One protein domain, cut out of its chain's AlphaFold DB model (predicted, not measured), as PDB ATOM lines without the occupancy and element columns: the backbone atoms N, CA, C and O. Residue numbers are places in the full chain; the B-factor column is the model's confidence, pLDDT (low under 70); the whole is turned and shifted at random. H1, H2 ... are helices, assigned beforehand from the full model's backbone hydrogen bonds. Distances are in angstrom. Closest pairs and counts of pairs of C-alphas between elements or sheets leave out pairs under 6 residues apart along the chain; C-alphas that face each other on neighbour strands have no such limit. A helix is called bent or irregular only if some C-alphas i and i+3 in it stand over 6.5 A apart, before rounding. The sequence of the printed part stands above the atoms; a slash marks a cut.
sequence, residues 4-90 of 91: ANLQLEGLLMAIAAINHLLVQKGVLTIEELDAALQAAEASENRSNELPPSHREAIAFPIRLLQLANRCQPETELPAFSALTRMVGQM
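This is residues 4 to 90 of the 91 residues of an uncharacterized protein of Aquamicrobium defluvii (UniProt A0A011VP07). A helical hairpin, H2 and H3 side by side and running opposite ways, makes the long axis of this domain; the long helix H1 and the short helix H4 both pack on the later part of H3, H1 at a slant and H4 at a steep angle. At the other end the turn of the hairpin sticks out with residues 48 to 54, of which 52 to 54 belong to H3. The printed part has 87 residues, with four named helices in the order H1, H2, H3, H4 and no named strand, and its class is all helix. It is compact, with a radius of gyration of the C-alphas of 13.2 A, and its outline is elongated, with spans of 40 by 25 by 23 A.

H1, residues 4 to 24, is the longest helix by residues and measures 30.2 A from first to last C-alpha; C-alpha 4 is at (-15.378, 4.370, 10.504). H2, residues 30 to 44, measures 21.5 A. H3, residues 52 to 69, measures 25.7 A and begins with C-alpha 52 at (-10.482, 3.128, 29.890). It is irregular, but only just: C-alphas 58 and 61 are 6.6 A apart, and it has a kink of 36 degrees near residue 59. H4, residues 80 to 89, measures 14.4 A and ends with C-alpha 89 at (4.712, 2.437, 21.074).

H3 is the hub and touches H1, H2 and H4. H2 and H3 form a helical hairpin, at a shallow tilt of 5 degrees and opposite ways; their closest C-alphas, those of Glu 41 and Ala 59, are 5.9 A apart. H1 touches H3 with residues 12 to 20 alone, meeting residues 61 to 69; the closest C-alphas are those of Ala 16 and Leu 65, 6.0 A apart. These two run the same way at a shallow tilt of 34 degrees, only just short of steep. H4 touches residues 60 to 68 of H3 at a steep tilt of 61 degrees, opposite ways, with the closest C-alphas those of Leu 64 and Leu 83, 6.0 A apart. Helix packing is mostly aligned, but only just, with 2 of these 3 touching pairs at a shallow tilt. H1 and H2 are close but not clearly touching, their closest C-alphas, those of Val 23 and Ile 30, being 6.7 A apart. H1 and H4 are also close but not clearly touching, with the C-alphas of Glu 9 and Phe 80 closest at 6.7 A, and their lines are about perpendicular at 86 degrees. H2 and H4 are apart. In H1, H2 and H4 every O i to N i+4 pair is within hydrogen-bond range; in H3, 12 of 14 are.

The two C-alphas farthest apart, those of Glu 49 and Glu 74, are 41.3 A from each other. The printed part has no cut. The link from H1 to H2 is tight, those from H2 to H3 and from H3 to H4 are short, and no link is long. Mean pLDDT of the printed part is 89.2; residue 4 and residues 45 to 48 are under 70.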
ATOM      1  N   ALA A   4     -15.632   3.370   9.467       64.12
ATOM      2  CA  ALA A   4     -15.378   4.370  10.504       64.12
ATOM      3  C   ALA A   4     -13.871   4.632  10.713       64.12
ATOM      4  O   ALA A   4     -13.458   5.784  10.817       64.12
ATOM      5  N   ASN A   5     -13.032   3.590  10.681       79.06
ATOM      6  CA  ASN A   5     -11.577   3.746  10.783       79.06
ATOM      7  C   ASN A   5     -10.980   4.458   9.558       79.06
ATOM      8  O   ASN A   5     -10.037   5.223   9.714       79.06
ATOM      9  N   LEU A   6     -11.535   4.234   8.359       86.88
ATOM     10  CA  LEU A   6     -11.108   4.916   7.126       86.88
ATOM     11  C   LEU A   6     -11.484   6.402   7.126       86.88
ATOM     12  O   LEU A   6     -10.700   7.247   6.703       86.88
ATOM     13  N   GLN A   7     -12.684   6.732   7.609       90.94
ATOM     14  CA  GLN A   7     -13.127   8.120   7.744       90.94
ATOM     15  C   GLN A   7     -12.261   8.881   8.749       90.94
ATOM     16  O   GLN A   7     -11.855  10.010   8.478       90.94
ATOM     17  N   LEU A   8     -11.942   8.245   9.882       91.12
ATOM     18  CA  LEU A   8     -11.047   8.814  10.882       91.12
ATOM     19  C   LEU A   8      -9.629   9.004  10.327       91.12
ATOM     20  O   LEU A   8      -9.049  10.065  10.520       91.12
ATOM     21  N   GLU A   9      -9.093   8.019   9.603       93.94
ATOM     22  CA  GLU A   9      -7.804   8.133   8.912       93.94
ATOM     23  C   GLU A   9      -7.775   9.342   7.969       93.94
ATOM     24  O   GLU A   9      -6.906  10.202   8.103       93.94
ATOM     25  N   GLY A  10      -8.751   9.457   7.063       95.25
ATOM     26  CA  GLY A  10      -8.823  10.575   6.122       95.25
ATOM     27  C   GLY A  10      -8.919  11.932   6.820       95.25
ATOM     28  O   GLY A  10      -8.211  12.868   6.448       95.25
ATOM     29  N   LEU A  11      -9.747  12.034   7.866       96.00
ATOM     30  CA  LEU A  11      -9.893  13.258   8.652       96.00
ATOM     31  C   LEU A  11      -8.589  13.640   9.361       96.00
ATOM     32  O   LEU A  11      -8.180  14.799   9.315       96.00
ATOM     33  N   LEU A  12      -7.918  12.675   9.991       96.12
ATOM     34  CA  LEU A  12      -6.671  12.926  10.710       96.12
ATOM     35  C   LEU A  12      -5.547  13.349   9.772       96.12
ATOM     36  O   LEU A  12      -4.831  14.298  10.079       96.12
ATOM     37  N   MET A  13      -5.430  12.705   8.612       96.25
ATOM     38  CA  MET A  13      -4.429  13.094   7.621       96.25
ATOM     39  C   MET A  13      -4.722  14.471   7.015       96.25
ATOM     40  O   MET A  13      -3.790  15.241   6.791       96.25
ATOM     41  N   ALA A  14      -5.996  14.827   6.810       97.50
ATOM     42  CA  ALA A  14      -6.372  16.166   6.360       97.50
ATOM     43  C   ALA A  14      -6.002  17.246   7.392       97.50
ATOM     44  O   ALA A  14      -5.412  18.263   7.028       97.50
ATOM     45  N   ILE A  15      -6.289  17.016   8.678       97.31
ATOM     46  CA  ILE A  15      -5.921  17.951   9.752       97.31
ATOM     47  C   ILE A  15      -4.397  18.052   9.890       97.31
ATOM     48  O   ILE A  15      -3.876  19.160   9.988       97.31
ATOM     49  N   ALA A  16      -3.671  16.931   9.833       96.00
ATOM     50  CA  ALA A  16      -2.210  16.934   9.866       96.00
ATOM     51  C   ALA A  16      -1.616  17.771   8.719       96.00
ATOM     52  O   ALA A  16      -0.725  18.586   8.951       96.00
ATOM     53  N   ALA A  17      -2.149  17.631   7.500       95.75
ATOM     54  CA  ALA A  17      -1.729  18.427   6.347       95.75
ATOM     55  C   ALA A  17      -1.999  19.929   6.536       95.75
ATOM     56  O   ALA A  17      -1.147  20.752   6.204       95.75
ATOM     57  N   ILE A  18      -3.155  20.293   7.102       96.56
ATOM     58  CA  ILE A  18      -3.491  21.690   7.416       96.56
ATOM     59  C   ILE A  18      -2.531  22.253   8.469       96.56
ATOM     60  O   ILE A  18      -1.967  23.322   8.252       96.56
ATOM     61  N   ASN A  19      -2.303  21.538   9.574       95.69
ATOM     62  CA  ASN A  19      -1.370  21.958  10.624       95.69
ATOM     63  C   ASN A  19       0.034  22.184  10.061       95.69
ATOM     64  O   ASN A  19       0.636  23.231  10.286       95.69
ATOM     65  N   HIS A  20       0.522  21.227   9.272       93.44
ATOM     66  CA  HIS A  20       1.824  21.308   8.629       93.44
ATOM     67  C   HIS A  20       1.935  22.532   7.709       93.44
ATOM     68  O   HIS A  20       2.910  23.276   7.786       93.44
ATOM     69  N   LEU A  21       0.903  22.807   6.901       95.31
ATOM     70  CA  LEU A  21       0.847  23.999   6.055       95.31
ATOM     71  C   LEU A  21       0.855  25.297   6.879       95.31
ATOM     72  O   LEU A  21       1.549  26.245   6.515       95.31
ATOM     73  N   LEU A  22       0.106  25.360   7.983       95.50
ATOM     74  CA  LEU A  22       0.070  26.538   8.857       95.50
ATOM     75  C   LEU A  22       1.438  26.816   9.492       95.50
ATOM     76  O   LEU A  22       1.865  27.972   9.517       95.50
ATOM     77  N   VAL A  23       2.149  25.771   9.925       94.31
ATOM     78  CA  VAL A  23       3.517  25.880  10.455       94.31
ATOM     79  C   VAL A  23       4.495  26.330   9.372       94.31
ATOM     80  O   VAL A  23       5.244  27.280   9.584       94.31
ATOM     81  N   GLN A  24       4.452  25.726   8.179       92.56
ATOM     82  CA  GLN A  24       5.286  26.147   7.042       92.56
ATOM     83  C   GLN A  24       5.067  27.618   6.659       92.56
ATOM     84  O   GLN A  24       5.986  28.289   6.195       92.56
ATOM     85  N   LYS A  25       3.842  28.130   6.826       94.62
ATOM     86  CA  LYS A  25       3.502  29.537   6.575       94.62
ATOM     87  C   LYS A  25       3.832  30.465   7.747       94.62
ATOM     88  O   LYS A  25       3.639  31.670   7.604       94.62
ATOM     89  N   GLY A  26       4.313  29.935   8.873       94.62
ATOM     90  CA  GLY A  26       4.608  30.701  10.084       94.62
ATOM     91  C   GLY A  26       3.366  31.265  10.777       94.62
ATOM     92  O   GLY A  26       3.473  32.250  11.500       94.62
ATOM     93  N   VAL A  27       2.184  30.687  10.527       97.44
ATOM     94  CA  VAL A  27       0.915  31.125  11.138       97.44
ATOM     95  C   VAL A  27       0.792  30.616  12.573       97.44
ATOM     96  O   VAL A  27       0.231  31.309  13.413       97.44
ATOM     97  N   LEU A  28       1.303  29.411  12.827       95.81
ATOM     98  CA  LEU A  28       1.374  28.781  14.143       95.81
ATOM     99  C   LEU A  28       2.775  28.215  14.345       95.81
ATOM    100  O   LEU A  28       3.397  27.753  13.383       95.81
ATOM    101  N   THR A  29       3.251  28.188  15.585       94.50
ATOM    102  CA  THR A  29       4.439  27.405  15.939       94.50
ATOM    103  C   THR A  29       4.067  25.960  16.282       94.50
ATOM    104  O   THR A  29       2.912  25.638  16.583       94.50
ATOM    105  N   ILE A  30       5.057  25.063  16.239       93.25
ATOM    106  CA  ILE A  30       4.870  23.664  16.654       93.25
ATOM    107  C   ILE A  30       4.471  23.610  18.134       93.25
ATOM    108  O   ILE A  30       3.607  22.824  18.510       93.25
ATOM    109  N   GLU A  31       5.043  24.481  18.966       94.50
ATOM    110  CA  GLU A  31       4.761  24.564  20.398       94.50
ATOM    111  C   GLU A  31       3.324  25.016  20.679       94.50
ATOM    112  O   GLU A  31       2.680  24.466  21.571       94.50
ATOM    113  N   GLU A  32       2.799  25.982  19.916       96.50
ATOM    114  CA  GLU A  32       1.405  26.431  20.033       96.50
ATOM    115  C   GLU A  32       0.424  25.303  19.692       96.50
ATOM    116  O   GLU A  32      -0.550  25.074  20.416       96.50
ATOM    117  N   LEU A  33       0.707  24.557  18.620       95.19
ATOM    118  CA  LEU A  33      -0.084  23.392  18.227       95.19
ATOM    119  C   LEU A  33      -0.006  22.265  19.265       95.19
ATOM    120  O   LEU A  33      -1.044  21.723  19.649       95.19
ATOM    121  N   ASP A  34       1.190  21.919  19.740       93.94
ATOM    122  CA  ASP A  34       1.371  20.871  20.749       93.94
ATOM    123  C   ASP A  34       0.682  21.244  22.068       93.94
ATOM    124  O   ASP A  34       0.011  20.399  22.664       93.94
ATOM    125  N   ALA A  35       0.760  22.507  22.499       95.38
ATOM    126  CA  ALA A  35       0.063  22.988  23.689       95.38
ATOM    127  C   ALA A  35      -1.467  22.897  23.540       95.38
ATOM    128  O   ALA A  35      -2.151  22.435  24.458       95.38
ATOM    129  N   ALA A  36      -2.012  23.281  22.379       95.81
ATOM    130  CA  ALA A  36      -3.443  23.178  22.102       95.81
ATOM    131  C   ALA A  36      -3.930  21.719  22.126       95.81
ATOM    132  O   ALA A  36      -4.958  21.410  22.734       95.81
ATOM    133  N   LEU A  37      -3.170  20.801  21.522       95.00
ATOM    134  CA  LEU A  37      -3.494  19.374  21.519       95.00
ATOM    135  C   LEU A  37      -3.369  18.749  22.916       95.00
ATOM    136  O   LEU A  37      -4.227  17.963  23.307       95.00
ATOM    137  N   GLN A  38      -2.349  19.111  23.698       93.06
ATOM    138  CA  GLN A  38      -2.219  18.656  25.088       93.06
ATOM    139  C   GLN A  38      -3.391  19.124  25.957       93.06
ATOM    140  O   GLN A  38      -3.906  18.350  26.766       93.06
ATOM    141  N   ALA A  39      -3.847  20.367  25.778       93.31
ATOM    142  CA  ALA A  39      -5.015  20.880  26.486       93.31
ATOM    143  C   ALA A  39      -6.285  20.084  26.136       93.31
ATOM    144  O   ALA A  39      -7.042  19.726  27.041       93.31
ATOM    145  N   ALA A  40      -6.479  19.751  24.854       91.81
ATOM    146  CA  ALA A  40      -7.596  18.927  24.393       91.81
ATOM    147  C   ALA A  40      -7.544  17.493  24.957       91.81
ATOM    148  O   ALA A  40      -8.556  16.955  25.399       91.81
ATOM    149  N   GLU A  41      -6.363  16.871  25.011       90.25
ATOM    150  CA  GLU A  41      -6.220  15.538  25.612       90.25
ATOM    151  C   GLU A  41      -6.512  15.569  27.121       90.25
ATOM    152  O   GLU A  41      -7.186  14.691  27.666       90.25
ATOM    153  N   ALA A  42      -6.037  16.607  27.812       88.06
ATOM    154  CA  ALA A  42      -6.257  16.778  29.241       88.06
ATOM    155  C   ALA A  42      -7.732  17.025  29.595       88.06
ATOM    156  O   ALA A  42      -8.165  16.584  30.663       88.06
ATOM    157  N   SER A  43      -8.512  17.700  28.739       83.56
ATOM    158  CA  SER A  43      -9.953  17.876  28.971       83.56
ATOM    159  C   SER A  43     -10.719  16.560  28.869       83.56
ATOM    160  O   SER A  43     -11.589  16.308  29.700       83.56
ATOM    161  N   GLU A  44     -10.345  15.686  27.934       74.62
ATOM    162  CA  GLU A  44     -10.999  14.383  27.747       74.62
ATOM    163  C   GLU A  44     -10.697  13.412  28.894       74.62
ATOM    164  O   GLU A  44     -11.575  12.695  29.378       74.62
ATOM    165  N   ASN A  45      -9.475  13.454  29.425       68.19
ATOM    166  CA  ASN A  45      -9.083  12.629  30.568       68.19
ATOM    167  C   ASN A  45      -9.822  12.977  31.875       68.19
ATOM    168  O   ASN A  45      -9.809  12.173  32.806       68.19
ATOM    169  N   ARG A  46     -10.487  14.140  31.969       64.81
ATOM    170  CA  ARG A  46     -11.298  14.519  33.144       64.81
ATOM    171  C   ARG A  46     -12.671  13.846  33.170       64.81
ATOM    172  O   ARG A  46     -13.289  13.784  34.234       64.81
ATOM    173  N   SER A  47     -13.130  13.308  32.043       65.06
ATOM    174  CA  SER A  47     -14.390  12.571  31.943       65.06
ATOM    175  C   SER A  47     -14.222  11.156  32.510       65.06
ATOM    176  O   SER A  47     -14.067  10.169  31.788       65.06
ATOM    177  N   ASN A  48     -14.245  11.045  33.842       65.88
ATOM    178  CA  ASN A  48     -14.128   9.774  34.572       65.88
ATOM    179  C   ASN A  48     -15.287   8.792  34.313       65.88
ATOM    180  O   ASN A  48     -15.220   7.645  34.748       65.88
ATOM    181  N   GLU A  49     -16.326   9.226  33.603       76.00
ATOM    182  CA  GLU A  49     -17.530   8.449  33.303       76.00
ATOM    183  C   GLU A  49     -17.307   7.380  32.220       76.00
ATOM    184  O   GLU A  49     -18.069   6.417  32.136       76.00
ATOM    185  N   LEU A  50     -16.252   7.507  31.406       81.00
ATOM    186  CA  LEU A  50     -15.979   6.577  30.311       81.00
ATOM    187  C   LEU A  50     -15.039   5.425  30.716       81.00
ATOM    188  O   LEU A  50     -14.055   5.646  31.432       81.00
ATOM    189  N   PRO A  51     -15.267   4.200  30.194       85.62
ATOM    190  CA  PRO A  51     -14.326   3.095  30.333       85.62
ATOM    191  C   PRO A  51     -12.929   3.451  29.794       85.62
ATOM    192  O   PRO A  51     -12.819   4.216  28.829       85.62
ATOM    193  N   PRO A  52     -11.851   2.845  30.328       83.88
ATOM    194  CA  PRO A  52     -10.482   3.128  29.890       83.88
ATOM    195  C   PRO A  52     -10.261   2.993  28.376       83.88
ATOM    196  O   PRO A  52      -9.561   3.808  27.785       83.88
ATOM    197  N   SER A  53     -10.897   2.012  27.730       85.62
ATOM    198  CA  SER A  53     -10.798   1.799  26.280       85.62
ATOM    199  C   SER A  53     -11.407   2.935  25.451       85.62
ATOM    200  O   SER A  53     -10.902   3.243  24.375       85.62
ATOM    201  N   HIS A  54     -12.469   3.574  25.942       86.88
ATOM    202  CA  HIS A  54     -13.109   4.696  25.257       86.88
ATOM    203  C   HIS A  54     -12.266   5.963  25.399       86.88
ATOM    204  O   HIS A  54     -12.078   6.678  24.421       86.88
ATOM    205  N   ARG A  55     -11.684   6.195  26.584       86.00
ATOM    206  CA  ARG A  55     -10.719   7.287  26.787       86.00
ATOM    207  C   ARG A  55      -9.509   7.147  25.866       86.00
ATOM    208  O   ARG A  55      -9.099   8.115  25.241       86.00
ATOM    209  N   GLU A  56      -8.994   5.931  25.705       86.88
ATOM    210  CA  GLU A  56      -7.909   5.646  24.758       86.88
ATOM    211  C   GLU A  56      -8.311   5.904  23.297       86.88
ATOM    212  O   GLU A  56      -7.520   6.456  22.535       86.88
ATOM    213  N   ALA A  57      -9.542   5.561  22.906       88.06
ATOM    214  CA  ALA A  57     -10.049   5.847  21.563       88.06
ATOM    215  C   ALA A  57     -10.184   7.356  21.293       88.06
ATOM    216  O   ALA A  57      -9.940   7.795  20.172       88.06
ATOM    217  N   ILE A  58     -10.527   8.143  22.316       88.50
ATOM    218  CA  ILE A  58     -10.608   9.607  22.241       88.50
ATOM    219  C   ILE A  58      -9.213  10.250  22.214       88.50
ATOM    220  O   ILE A  58      -8.978  11.175  21.442       88.50
ATOM    221  N   ALA A  59      -8.268   9.753  23.016       90.56
ATOM    222  CA  ALA A  59      -6.902  10.279  23.061       90.56
ATOM    223  C   ALA A  59      -6.095   9.945  21.793       90.56
ATOM    224  O   ALA A  59      -5.231  10.719  21.382       90.56
ATOM    225  N   PHE A  60      -6.382   8.809  21.148       92.62
ATOM    226  CA  PHE A  60      -5.705   8.349  19.932       92.62
ATOM    227  C   PHE A  60      -5.557   9.417  18.823       92.62
ATOM    228  O   PHE A  60      -4.418   9.665  18.418       92.62
ATOM    229  N   PRO A  61      -6.631  10.065  18.321       94.19
ATOM    230  CA  PRO A  61      -6.512  11.087  17.280       94.19
ATOM    231  C   PRO A  61      -5.628  12.268  17.698       94.19
ATOM    232  O   PRO A  61      -4.872  12.788  16.881       94.19
ATOM    233  N   ILE A  62      -5.674  12.661  18.973       94.75
ATOM    234  CA  ILE A  62      -4.895  13.785  19.501       94.75
ATOM    235  C   ILE A  62      -3.403  13.439  19.525       94.75
ATOM    236  O   ILE A  62      -2.586  14.187  18.987       94.75
ATOM    237  N   ARG A  63      -3.050  12.265  20.061       94.12
ATOM    238  CA  ARG A  63      -1.664  11.765  20.089       94.12
ATOM    239  C   ARG A  63      -1.088  11.586  18.689       94.12
ATOM    240  O   ARG A  63       0.081  11.880  18.454       94.12
ATOM    241  N   LEU A  64      -1.906  11.134  17.740       95.50
ATOM    242  CA  LEU A  64      -1.494  11.007  16.346       95.50
ATOM    243  C   LEU A  64      -1.125  12.368  15.740       95.50
ATOM    244  O   LEU A  64      -0.082  12.481  15.096       95.50
ATOM    245  N   LEU A  65      -1.943  13.399  15.969       96.12
ATOM    246  CA  LEU A  65      -1.669  14.752  15.481       96.12
ATOM    247  C   LEU A  65      -0.441  15.379  16.154       96.12
ATOM    248  O   LEU A  65       0.349  16.019  15.466       96.12
ATOM    249  N   GLN A  66      -0.223  15.140  17.451       94.31
ATOM    250  CA  GLN A  66       1.005  15.560  18.143       94.31
ATOM    251  C   GLN A  66       2.251  14.952  17.478       94.31
ATOM    252  O   GLN A  66       3.239  15.640  17.236       94.31
ATOM    253  N   LEU A  67       2.215  13.661  17.129       94.00
ATOM    254  CA  LEU A  67       3.331  13.017  16.427       94.00
ATOM    255  C   LEU A  67       3.541  13.583  15.022       94.00
ATOM    256  O   LEU A  67       4.686  13.788  14.627       94.00
ATOM    257  N   ALA A  68       2.460  13.859  14.290       93.81
ATOM    258  CA  ALA A  68       2.539  14.463  12.964       93.81
ATOM    259  C   ALA A  68       3.150  15.876  13.004       93.81
ATOM    260  O   ALA A  68       3.948  16.223  12.138       93.81
ATOM    261  N   ASN A  69       2.828  16.671  14.030       90.69
ATOM    262  CA  ASN A  69       3.341  18.034  14.191       90.69
ATOM    263  C   ASN A  69       4.829  18.086  14.576       90.69
ATOM    264  O   ASN A  69       5.491  19.088  14.323       90.69
ATOM    265  N   ARG A  70       5.369  17.013  15.169       86.69
ATOM    266  CA  ARG A  70       6.799  16.898  15.513       86.69
ATOM    267  C   ARG A  70       7.688  16.584  14.313       86.69
ATOM    268  O   ARG A  70       8.912  16.637  14.434       86.69
ATOM    269  N   CYS A  71       7.104  16.219  13.173       81.75
ATOM    270  CA  CYS A  71       7.852  16.082  11.933       81.75
ATOM    271  C   CYS A  71       8.365  17.452  11.487       81.75
ATOM    272  O   CYS A  71       7.696  18.469  11.667       81.75
ATOM    273  N   GLN A  72       9.565  17.487  10.906       75.50
ATOM    274  CA  GLN A  72      10.132  18.748  10.445       75.50
ATOM    275  C   GLN A  72       9.205  19.368   9.386       75.50
ATOM    276  O   GLN A  72       8.747  18.643   8.497       75.50
ATOM    277  N   PRO A  73       8.956  20.690   9.422       72.31
ATOM    278  CA  PRO A  73       8.092  21.356   8.445       72.31
ATOM    279  C   PRO A  73       8.563  21.185   6.997       72.31
ATOM    280  O   PRO A  73       7.774  21.312   6.074       72.31
ATOM    281  N   GLU A  74       9.846  20.899   6.790       74.69
ATOM    282  CA  GLU A  74      10.461  20.704   5.471       74.69
ATOM    283  C   GLU A  74      10.348  19.255   4.962       74.69
ATOM    284  O   GLU A  74      10.661  18.979   3.806       74.69
ATOM    285  N   THR A  75       9.905  18.325   5.813       81.50
ATOM    286  CA  THR A  75       9.762  16.900   5.481       81.50
ATOM    287  C   THR A  75       8.313  16.528   5.215       81.50
ATOM    288  O   THR A  75       7.401  17.060   5.846       81.50
ATOM    289  N   GLU A  76       8.097  15.576   4.305       85.25
ATOM    290  CA  GLU A  76       6.767  15.018   4.069       85.25
ATOM    291  C   GLU A  76       6.183  14.397   5.345       85.25
ATOM    292  O   GLU A  76       6.887  13.777   6.149       85.25
ATOM    293  N   LEU A  77       4.865  14.532   5.503       90.62
ATOM    294  CA  LEU A  77       4.144  13.904   6.602       90.62
ATOM    295  C   LEU A  77       4.237  12.372   6.503       90.62
ATOM    296  O   LEU A  77       3.969  11.810   5.437       90.62
ATOM    297  N   PRO A  78       4.539  11.665   7.608       92.06
ATOM    298  CA  PRO A  78       4.516  10.212   7.617       92.06
ATOM    299  C   PRO A  78       3.122   9.671   7.290       92.06
ATOM    300  O   PRO A  78       2.100  10.256   7.652       92.06
ATOM    301  N   ALA A  79       3.077   8.497   6.662       92.56
ATOM    302  CA  ALA A  79       1.818   7.811   6.402       92.56
ATOM    303  C   ALA A  79       1.062   7.503   7.708       92.56
ATOM    304  O   ALA A  79       1.670   7.207   8.740       92.56
ATOM    305  N   PHE A  80      -0.271   7.462   7.639       92.88
ATOM    306  CA  PHE A  80      -1.135   7.134   8.778       92.88
ATOM    307  C   PHE A  80      -0.702   5.845   9.499       92.88
ATOM    308  O   PHE A  80      -0.593   5.801  10.723       92.88
ATOM    309  N   SER A  81      -0.363   4.798   8.744       91.94
ATOM    310  CA  SER A  81       0.114   3.519   9.289       91.94
ATOM    311  C   SER A  81       1.423   3.633  10.087       91.94
ATOM    312  O   SER A  81       1.623   2.889  11.048       91.94
ATOM    313  N   ALA A  82       2.304   4.574   9.737       92.69
ATOM    314  CA  ALA A  82       3.516   4.854  10.500       92.69
ATOM    315  C   ALA A  82       3.186   5.600  11.801       92.69
ATOM    316  O   ALA A  82       3.621   5.179  12.873       92.69
ATOM    317  N   LEU A  83       2.350   6.640  11.723       93.12
ATOM    318  CA  LEU A  83       1.926   7.414  12.894       93.12
ATOM    319  C   LEU A  83       1.160   6.546  13.904       93.12
ATOM    320  O   LEU A  83       1.465   6.561  15.090       93.12
ATOM    321  N   THR A  84       0.218   5.720  13.442       92.44
ATOM    322  CA  THR A  84      -0.530   4.783  14.302       92.44
ATOM    323  C   THR A  84       0.384   3.797  15.033       92.44
ATOM    324  O   THR A  84       0.178   3.531  16.219       92.44
ATOM    325  N   ARG A  85       1.422   3.283  14.358       92.56
ATOM    326  CA  ARG A  85       2.432   2.418  14.977       92.56
ATOM    327  C   ARG A  85       3.191   3.155  16.076       92.56
ATOM    328  O   ARG A  85       3.363   2.590  17.150       92.56
ATOM    329  N   MET A  86       3.609   4.393  15.818       92.56
ATOM    330  CA  MET A  86       4.296   5.221  16.810       92.56
ATOM    331  C   MET A  86       3.409   5.492  18.031       92.56
ATOM    332  O   MET A  86       3.878   5.323  19.150       92.56
ATOM    333  N   VAL A  87       2.116   5.804  17.848       91.38
ATOM    334  CA  VAL A  87       1.168   5.950  18.974       91.38
ATOM    335  C   VAL A  87       1.094   4.662  19.802       91.38
ATOM    336  O   VAL A  87       1.102   4.711  21.028       91.38
ATOM    337  N   GLY A  88       1.066   3.495  19.149       88.12
ATOM    338  CA  GLY A  88       1.057   2.197  19.830       88.12
ATOM    339  C   GLY A  88       2.315   1.902  20.657       88.12
ATOM    340  O   GLY A  88       2.248   1.087  21.573       88.12
ATOM    341  N   GLN A  89       3.436   2.565  20.360       89.44
ATOM    342  CA  GLN A  89       4.712   2.437  21.074       89.44
ATOM    343  C   GLN A  89       4.864   3.421  22.241       89.44
ATOM    344  O   GLN A  89       5.815   3.302  23.002       89.44
ATOM    345  N   MET A  90       3.949   4.385  22.399       80.44
ATOM    346  CA  MET A  90       3.958   5.337  23.523       80.44
ATOM    347  C   MET A  90       3.394   4.742  24.828       80.44
ATOM    348  O   MET A  90       3.257   5.471  25.809       80.44
TER     349      MET A  90